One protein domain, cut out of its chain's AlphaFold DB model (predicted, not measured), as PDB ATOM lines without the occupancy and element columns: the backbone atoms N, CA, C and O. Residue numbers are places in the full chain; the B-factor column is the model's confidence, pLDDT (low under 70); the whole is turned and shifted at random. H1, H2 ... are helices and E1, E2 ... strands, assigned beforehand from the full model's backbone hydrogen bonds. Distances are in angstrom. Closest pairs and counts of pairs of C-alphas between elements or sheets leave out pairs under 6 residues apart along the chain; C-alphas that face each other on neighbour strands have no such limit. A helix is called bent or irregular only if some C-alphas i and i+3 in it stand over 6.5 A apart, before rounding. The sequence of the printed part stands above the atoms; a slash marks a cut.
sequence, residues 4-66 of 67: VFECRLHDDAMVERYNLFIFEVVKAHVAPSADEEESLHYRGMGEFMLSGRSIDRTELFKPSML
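What this domain is: This is residues 4 to 66 of the 67 residues of the protein "Flavin_Reduct domain-containing protein" of Halomonas olivaria (UniProt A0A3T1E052). The domain is an open string of two separate two-stranded ribbons and a tail: E1 and E2 form the longer, bent ribbon with the small helix H1 in the loop at one end, a loop leads on to the smaller hairpin of E3 and E4, and from there residues 51 to 66 run off with no named element, 59 to 65 of them standing free. The printed part has 63 residues, with the order E1, H1, E2, E3, E4. Each sheet, E1 - E2 and E3 - E4, is antiparallel; the class is mostly strand, though under half of the residues are in named elements. The whole is extended, with a radius of gyration of the C-alphas of 17.1 A and spans of 41 by 39 by 28 A.

Where its parts are: E1, residues 4 to 11, begins at C-alpha 4 (-31.437, -57.920, 28.812), is 20.0 A long and bends by 55 degrees at residue 8. H1 is residues 15 to 18, 5.6 A. E2, residues 22 to 29, is 19.3 A long and bends by 69 degrees at residue 26. E3 is residues 40 to 44, 12.4 A. E4, residues 47 to 50, 10.6 A, ends at C-alpha 50 (-36.981, -42.952, 38.148).

How they stand to each other: E1 and E2 are antiparallel neighbours at 156 degrees; N 6 and O 27 are 2.9 A apart, within hydrogen-bond range. Tight links join H1 to both. H1 is too short for an O i to N i+4 pair, and its one O i to N i+3 pair is not within range. The hairpin E3 and E4 is antiparallel at 155 degrees, with N 41 and O 49 at 2.8 A. E3 and E4 are each apart from E1, H1 and E2, with no C-alpha of the one within 8 A of the other.

The domain as a whole: The C-alphas farthest apart, of Glu 16 and Glu 59, are 42.7 A apart. The printed part has no cut. No link is long; E2 to E3, 10 residues, is short but not tight. Mean pLDDT of the printed part is 91.3, and residues 32 to 37 are under 70.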
ATOM      1  N   VAL A   4     -32.482 -56.999  28.359       90.06
ATOM      2  CA  VAL A   4     -31.437 -57.920  28.812       90.06
ATOM      3  C   VAL A   4     -30.555 -58.266  27.631       90.06
ATOM      4  O   VAL A   4     -31.045 -58.654  26.571       90.06
ATOM      5  N   PHE A   5     -29.251 -58.139  27.835       94.69
ATOM      6  CA  PHE A   5     -28.249 -58.561  26.873       94.69
ATOM      7  C   PHE A   5     -27.620 -59.862  27.357       94.69
ATOM      8  O   PHE A   5     -27.135 -59.940  28.486       94.69
ATOM      9  N   GLU A   6     -27.642 -60.886  26.507       97.56
ATOM     10  CA  GLU A   6     -26.757 -62.032  26.676       97.56
ATOM     11  C   GLU A   6     -25.380 -61.632  26.158       97.56
ATOM     12  O   GLU A   6     -25.245 -61.124  25.040       97.56
ATOM     13  N   CYS A   7     -24.365 -61.872  26.978       98.12
ATOM     14  CA  CYS A   7     -23.018 -61.384  26.750       98.12
ATOM     15  C   CYS A   7     -21.989 -62.497  26.951       98.12
ATOM     16  O   CYS A   7     -22.168 -63.370  27.800       98.12
ATOM     17  N   ARG A   8     -20.876 -62.413  26.218       98.31
ATOM     18  CA  ARG A   8     -19.656 -63.197  26.469       98.31
ATOM     19  C   ARG A   8     -18.499 -62.271  26.825       98.31
ATOM     20  O   ARG A   8     -18.421 -61.169  26.280       98.31
ATOM     21  N   LEU A   9     -17.624 -62.688  27.745       98.19
ATOM     22  CA  LEU A   9     -16.427 -61.911  28.089       98.19
ATOM     23  C   LEU A   9     -15.536 -61.817  26.849       98.19
ATOM     24  O   LEU A   9     -15.169 -62.845  26.283       98.19
ATOM     25  N   HIS A  10     -15.270 -60.591  26.404       98.44
ATOM     26  CA  HIS A  10     -14.522 -60.312  25.183       98.44
ATOM     27  C   HIS A  10     -13.069 -59.941  25.486       98.44
ATOM     28  O   HIS A  10     -12.166 -60.444  24.827       98.44
ATOM     29  N   ASP A  11     -12.852 -59.091  26.493       98.50
ATOM     30  CA  ASP A  11     -11.523 -58.649  26.924       98.50
ATOM     31  C   ASP A  11     -11.495 -58.518  28.457       98.50
ATOM     32  O   ASP A  11     -12.394 -57.923  29.068       98.50
ATOM     33  N   ASP A  12     -10.476 -59.125  29.067       98.25
ATOM     34  CA  ASP A  12     -10.258 -59.219  30.507       98.25
ATOM     35  C   ASP A  12      -9.007 -58.466  30.997       98.25
ATOM     36  O   ASP A  12      -8.718 -58.469  32.197       98.25
ATOM     37  N   ALA A  13      -8.304 -57.741  30.117       98.44
ATOM     38  CA  ALA A  13      -7.023 -57.097  30.417       98.44
ATOM     39  C   ALA A  13      -7.071 -56.109  31.602       98.44
ATOM     40  O   ALA A  13      -6.043 -55.795  32.207       98.44
ATOM     41  N   MET A  14      -8.259 -55.597  31.943       98.38
ATOM     42  CA  MET A  14      -8.482 -54.624  33.020       98.38
ATOM     43  C   MET A  14      -9.235 -55.184  34.235       98.38
ATOM     44  O   MET A  14      -9.495 -54.430  35.180       98.38
ATOM     45  N   VAL A  15      -9.546 -56.483  34.257       98.38
ATOM     46  CA  VAL A  15     -10.319 -57.104  35.342       98.38
ATOM     47  C   VAL A  15      -9.557 -57.026  36.661       98.38
ATOM     48  O   VAL A  15     -10.058 -56.435  37.610       98.38
ATOM     49  N   GLU A  16      -8.317 -57.507  36.706       98.25
ATOM     50  CA  GLU A  16      -7.538 -57.554  37.955       98.25
ATOM     51  C   GLU A  16      -7.267 -56.166  38.546       98.25
ATOM     52  O   GLU A  16      -7.301 -55.956  39.757       98.25
ATOM     53  N   ARG A  17      -6.996 -55.180  37.686       98.25
ATOM     54  CA  ARG A  17      -6.586 -53.847  38.142       98.25
ATOM     55  C   ARG A  17      -7.762 -52.962  38.539       98.25
ATOM     56  O   ARG A  17      -7.608 -52.118  39.422       98.25
ATOM     57  N   TYR A  18      -8.896 -53.100  37.859       98.38
ATOM     58  CA  TYR A  18      -9.995 -52.135  37.955       98.38
ATOM     59  C   TYR A  18     -11.365 -52.767  38.176       98.38
ATOM     60  O   TYR A  18     -12.328 -52.032  38.374       98.38
ATOM     61  N   ASN A  19     -11.472 -54.096  38.144       97.75
ATOM     62  CA  ASN A  19     -12.745 -54.810  38.062       97.75
ATOM     63  C   ASN A  19     -13.596 -54.329  36.873       97.75
ATOM     64  O   ASN A  19     -14.819 -54.223  36.970       97.75
ATOM     65  N   LEU A  20     -12.937 -53.997  35.755       98.00
ATOM     66  CA  LEU A  20     -13.585 -53.569  34.519       98.00
ATOM     67  C   LEU A  20     -13.630 -54.736  33.529       98.00
ATOM     68  O   LEU A  20     -12.590 -55.291  33.186       98.00
ATOM     69  N   PHE A  21     -14.830 -55.055  33.047       98.12
ATOM     70  CA  PHE A  21     -15.089 -56.145  32.106       98.12
ATOM     71  C   PHE A  21     -15.582 -55.576  30.777       98.12
ATOM     72  O   PHE A  21     -16.495 -54.747  30.765       98.12
ATOM     73  N   ILE A  22     -15.025 -56.051  29.663       98.06
ATOM     74  CA  ILE A  22     -15.532 -55.733  28.326       98.06
ATOM     75  C   ILE A  22     -16.273 -56.958  27.799       98.06
ATOM     76  O   ILE A  22     -15.699 -58.031  27.616       98.06
ATOM     77  N   PHE A  23     -17.568 -56.787  27.553       98.38
ATOM     78  CA  PHE A  23     -18.456 -57.841  27.084       98.38
ATOM     79  C   PHE A  23     -18.888 -57.605  25.635       98.38
ATOM     80  O   PHE A  23     -19.227 -56.486  25.254       98.38
ATOM     81  N   GLU A  24     -18.946 -58.678  24.847       98.31
ATOM     82  CA  GLU A  24     -19.580 -58.688  23.528       98.31
ATOM     83  C   GLU A  24     -21.024 -59.181  23.659       98.31
ATOM     84  O   GLU A  24     -21.270 -60.264  24.200       98.31
ATOM     85  N   VAL A  25     -21.974 -58.390  23.152       97.81
ATOM     86  CA  VAL A  25     -23.399 -58.745  23.128       97.81
ATOM     87  C   VAL A  25     -23.642 -59.778  22.030       97.81
ATOM     88  O   VAL A  25     -23.427 -59.496  20.854       97.81
ATOM     89  N   VAL A  26     -24.136 -60.959  22.408       98.19
ATOM     90  CA  VAL A  26     -24.460 -62.046  21.465       98.19
ATOM     91  C   VAL A  26     -25.957 -62.151  21.179       98.19
ATOM     92  O   VAL A  26     -26.353 -62.683  20.143       98.19
ATOM     93  N   LYS A  27     -26.804 -61.629  22.076       96.94
ATOM     94  CA  LYS A  27     -28.259 -61.571  21.897       96.94
ATOM     95  C   LYS A  27     -28.871 -60.450  22.730       96.94
ATOM     96  O   LYS A  27     -28.424 -60.182  23.843       96.94
ATOM     97  N   ALA A  28     -29.929 -59.832  22.214       93.25
ATOM     98  CA  ALA A  28     -30.729 -58.847  22.932       93.25
ATOM     99  C   ALA A  28     -32.166 -59.347  23.106       93.25
ATOM    100  O   ALA A  28     -32.771 -59.855  22.160       93.25
ATOM    101  N   HIS A  29     -32.715 -59.167  24.306       90.38
ATOM    102  CA  HIS A  29     -34.109 -59.455  24.635       90.38
ATOM    103  C   HIS A  29     -34.833 -58.163  24.984       90.38
ATOM    104  O   HIS A  29     -34.349 -57.367  25.793       90.38
ATOM    105  N   VAL A  30     -36.001 -57.965  24.377       84.81
ATOM    106  CA  VAL A  30     -36.833 -56.776  24.571       84.81
ATOM    107  C   VAL A  30     -38.270 -57.218  24.827       84.81
ATOM    108  O   VAL A  30     -38.797 -58.068  24.108       84.81
ATOM    109  N   ALA A  31     -38.896 -56.651  25.859       81.62
ATOM    110  CA  ALA A  31     -40.312 -56.863  26.130       81.62
ATOM    111  C   ALA A  31     -41.173 -56.115  25.080       81.62
ATOM    112  O   ALA A  31     -40.869 -54.958  24.796       81.62
ATOM    113  N   PRO A  32     -42.235 -56.721  24.508       69.44
ATOM    114  CA  PRO A  32     -42.937 -56.154  23.345       69.44
ATOM    115  C   PRO A  32     -43.813 -54.910  23.590       69.44
ATOM    116  O   PRO A  32     -44.180 -54.255  22.624       69.44
ATOM    117  N   SER A  33     -44.207 -54.601  24.829       63.75
ATOM    118  CA  SER A  33     -45.289 -53.641  25.146       63.75
ATOM    119  C   SER A  33     -44.793 -52.332  25.777       63.75
ATOM    120  O   SER A  33     -45.352 -51.854  26.760       63.75
ATOM    121  N   ALA A  34     -43.683 -51.810  25.276       60.84
ATOM    122  CA  ALA A  34     -42.757 -50.967  26.022       60.84
ATOM    123  C   ALA A  34     -42.633 -49.560  25.413       60.84
ATOM    124  O   ALA A  34     -41.547 -49.160  24.992       60.84
ATOM    125  N   ASP A  35     -43.744 -48.830  25.314       58.84
ATOM    126  CA  ASP A  35     -43.738 -47.554  24.589       58.84
ATOM    127  C   ASP A  35     -43.081 -46.421  25.394       58.84
ATOM    128  O   ASP A  35     -42.352 -45.621  24.816       58.84
ATOM    129  N   GLU A  36     -43.204 -46.400  26.727       63.09
ATOM    130  CA  GLU A  36     -42.523 -45.427  27.596       63.09
ATOM    131  C   GLU A  36     -42.330 -46.014  29.004       63.09
ATOM    132  O   GLU A  36     -43.242 -45.971  29.827       63.09
ATOM    133  N   GLU A  37     -41.159 -46.583  29.308       68.62
ATOM    134  CA  GLU A  37     -40.855 -47.012  30.682       68.62
ATOM    135  C   GLU A  37     -39.730 -46.199  31.309       68.62
ATOM    136  O   GLU A  37     -38.700 -45.921  30.691       68.62
ATOM    137  N   GLU A  38     -39.926 -45.893  32.587       80.38
ATOM    138  CA  GLU A  38     -38.957 -45.206  33.420       80.38
ATOM    139  C   GLU A  38     -37.812 -46.162  33.798       80.38
ATOM    140  O   GLU A  38     -38.029 -47.255  34.332       80.38
ATOM    141  N   SER A  39     -36.563 -45.766  33.542       83.75
ATOM    142  CA  SER A  39     -35.398 -46.481  34.057       83.75
ATOM    143  C   SER A  39     -35.149 -46.128  35.519       83.75
ATOM    144  O   SER A  39     -35.301 -44.984  35.940       83.75
ATOM    145  N   LEU A  40     -34.731 -47.118  36.307       90.00
ATOM    146  CA  LEU A  40     -34.349 -46.922  37.701       90.00
ATOM    147  C   LEU A  40     -32.857 -46.570  37.792       90.00
ATOM    148  O   LEU A  40     -32.005 -47.308  37.301       90.00
ATOM    149  N   HIS A  41     -32.540 -45.467  38.460       92.00
ATOM    150  CA  HIS A  41     -31.187 -44.970  38.680       92.00
ATOM    151  C   HIS A  41     -30.855 -45.019  40.170       92.00
ATOM    152  O   HIS A  41     -31.490 -44.339  40.977       92.00
ATOM    153  N   TYR A  42     -29.847 -45.803  40.545       94.44
ATOM    154  CA  TYR A  42     -29.333 -45.823  41.913       94.44
ATOM    155  C   TYR A  42     -28.416 -44.621  42.164       94.44
ATOM    156  O   TYR A  42     -27.517 -44.352  41.367       94.44
ATOM    157  N   ARG A  43     -28.625 -43.910  43.277       96.69
ATOM    158  CA  ARG A  43     -27.877 -42.691  43.639       96.69
ATOM    159  C   ARG A  43     -26.905 -42.880  44.809       96.69
ATOM    160  O   ARG A  43     -26.186 -41.945  45.150       96.69
ATOM    161  N   GLY A  44     -26.845 -44.076  45.394       95.75
ATOM    162  CA  GLY A  44     -26.078 -44.348  46.612       95.75
ATOM    163  C   GLY A  44     -26.956 -44.347  47.864       95.75
ATOM    164  O   GLY A  44     -28.089 -43.882  47.836       95.75
ATOM    165  N   MET A  45     -26.440 -44.891  48.969       97.06
ATOM    166  CA  MET A  45     -27.104 -44.896  50.286       97.06
ATOM    167  C   MET A  45     -28.541 -45.458  50.295       97.06
ATOM    168  O   MET A  45     -29.361 -45.057  51.114       97.06
ATOM    169  N   GLY A  46     -28.856 -46.387  49.389       97.12
ATOM    170  CA  GLY A  46     -30.212 -46.933  49.250       97.12
ATOM    171  C   GLY A  46     -31.214 -46.003  48.550       97.12
ATOM    172  O   GLY A  46     -32.396 -46.332  48.504       97.12
ATOM    173  N   GLU A  47     -30.775 -44.870  47.997       97.75
ATOM    174  CA  GLU A  47     -31.632 -43.923  47.283       97.75
ATOM    175  C   GLU A  47     -31.724 -44.263  45.787       97.75
ATOM    176  O   GLU A  47     -30.717 -44.529  45.123       97.75
ATOM    177  N   PHE A  48     -32.940 -44.207  45.242       95.88
ATOM    178  CA  PHE A  48     -33.223 -44.471  43.835       95.88
ATOM    179  C   PHE A  48     -34.080 -43.362  43.224       95.88
ATOM    180  O   PHE A  48     -34.882 -42.723  43.901       95.88
ATOM    181  N   MET A  49     -33.920 -43.167  41.920       94.12
ATOM    182  CA  MET A  49     -34.664 -42.220  41.096       94.12
ATOM    183  C   MET A  49     -35.227 -42.943  39.874       94.12
ATOM    184  O   MET A  49     -34.559 -43.798  39.302       94.12
ATOM    185  N   LEU A  50     -36.424 -42.562  39.442       91.56
ATOM    186  CA  LEU A  50     -36.981 -42.952  38.148       91.56
ATOM    187  C   LEU A  50     -36.579 -41.915  37.094       91.56
ATOM    188  O   LEU A  50     -36.510 -40.719  37.395       91.56
ATOM    189  N   SER A  51     -36.256 -42.357  35.880       86.75
ATOM    190  CA  SER A  51     -35.904 -41.450  34.788       86.75
ATOM    191  C   SER A  51     -37.060 -40.505  34.497       86.75
ATOM    192  O   SER A  51     -38.204 -40.935  34.384       86.75
ATOM    193  N   GLY A  52     -36.752 -39.219  34.345       84.12
ATOM    194  CA  GLY A  52     -37.743 -38.223  33.958       84.12
ATOM    195  C   GLY A  52     -38.188 -38.353  32.500       84.12
ATOM    196  O   GLY A  52     -37.811 -39.273  31.778       84.12
ATOM    197  N   ARG A  53     -38.969 -37.366  32.053       84.69
ATOM    198  CA  ARG A  53     -39.489 -37.297  30.682       84.69
ATOM    199  C   ARG A  53     -38.369 -37.318  29.641       84.69
ATOM    200  O   ARG A  53     -37.400 -36.563  29.758       84.69
ATOM    201  N   SER A  54     -38.574 -38.100  28.589       84.38
ATOM    202  CA  SER A  54     -37.764 -38.050  27.373       84.38
ATOM    203  C   SER A  54     -37.839 -36.664  26.731       84.38
ATOM    204  O   SER A  54     -38.889 -36.020  26.719       84.38
ATOM    205  N   ILE A  55     -36.713 -36.195  26.196       90.31
ATOM    206  CA  ILE A  55     -36.625 -34.929  25.467       90.31
ATOM    207  C   ILE A  55     -36.066 -35.236  24.085       90.31
ATOM    208  O   ILE A  55     -34.961 -35.767  23.973       90.31
ATOM    209  N   ASP A  56     -36.802 -34.862  23.042       91.31
ATOM    210  CA  ASP A  56     -36.310 -34.947  21.672       91.31
ATOM    211  C   ASP A  56     -35.296 -33.822  21.407       91.31
ATOM    212  O   ASP A  56     -35.552 -32.639  21.654       91.31
ATOM    213  N   ARG A  57     -34.106 -34.211  20.949       94.56
ATOM    214  CA  ARG A  57     -33.006 -33.316  20.570       94.56
ATOM    215  C   ARG A  57     -32.468 -33.628  19.178       94.56
ATOM    216  O   ARG A  57     -31.365 -33.196  18.856       94.56
ATOM    217  N   THR A  58     -33.233 -34.345  18.358       95.06
ATOM    218  CA  THR A  58     -32.834 -34.803  17.019       95.06
ATOM    219  C   THR A  58     -32.342 -33.651  16.139       95.06
ATOM    220  O   THR A  58     -31.347 -33.799  15.437       95.06
ATOM    221  N   GLU A  59     -32.953 -32.467  16.256       96.06
ATOM    222  CA  GLU A  59     -32.565 -31.254  15.513       96.06
ATOM    223  C   GLU A  59     -31.117 -30.788  15.763       96.06
ATOM    224  O   GLU A  59     -30.557 -30.053  14.952       96.06
ATOM    225  N   LEU A  60     -30.490 -31.205  16.870       97.06
ATOM    226  CA  LEU A  60     -29.106 -30.846  17.197       97.06
ATOM    227  C   LEU A  60     -28.065 -31.729  16.488       97.06
ATOM    228  O   LEU A  60     -26.870 -31.437  16.565       97.06
ATOM    229  N   PHE A  61     -28.483 -32.805  15.820       96.19
ATOM    230  CA  PHE A  61     -27.586 -33.807  15.250       96.19
ATOM    231  C   PHE A  61     -27.588 -33.775  13.720       96.19
ATOM    232  O   PHE A  61     -28.596 -33.512  13.067       96.19
ATOM    233  N   LYS A  62     -26.430 -34.081  13.122       96.25
ATOM    234  CA  LYS A  62     -26.354 -34.334  11.675       96.25
ATOM    235  C   LYS A  62     -27.087 -35.640  11.359       96.25
ATOM    236  O   LYS A  62     -26.971 -36.569  12.156       96.25
ATOM    237  N   PRO A  63     -27.704 -35.791  10.172       92.50
ATOM    238  CA  PRO A  63     -28.335 -37.053   9.779       92.50
ATOM    239  C   PRO A  63     -27.409 -38.271   9.909       92.50
ATOM    240  O   PRO A  63     -27.851 -39.337  10.297       92.50
ATOM    241  N   SER A  64     -26.103 -38.102   9.674       94.12
ATOM    242  CA  SER A  64     -25.100 -39.168   9.813       94.12
ATOM    243  C   SER A  64     -24.810 -39.611  11.255       94.12
ATOM    244  O   SER A  64     -24.040 -40.544  11.453       94.12
ATOM    245  N   MET A  65     -25.307 -38.886  12.260       92.31
ATOM    246  CA  MET A  65     -25.148 -39.207  13.686       92.31
ATOM    247  C   MET A  65     -26.376 -39.920  14.259       92.31
ATOM    248  O   MET A  65     -26.350 -40.342  15.412       92.31
ATOM    249  N   LEU A  66     -27.447 -40.008  13.476       88.69
ATOM    250  CA  LEU A  66     -28.682 -40.682  13.829       88.69
ATOM    251  C   LEU A  66     -28.643 -42.066  13.165       88.69
ATOM    252  O   LEU A  66     -28.255 -42.178  12.001       88.69
TER     253      LEU A  66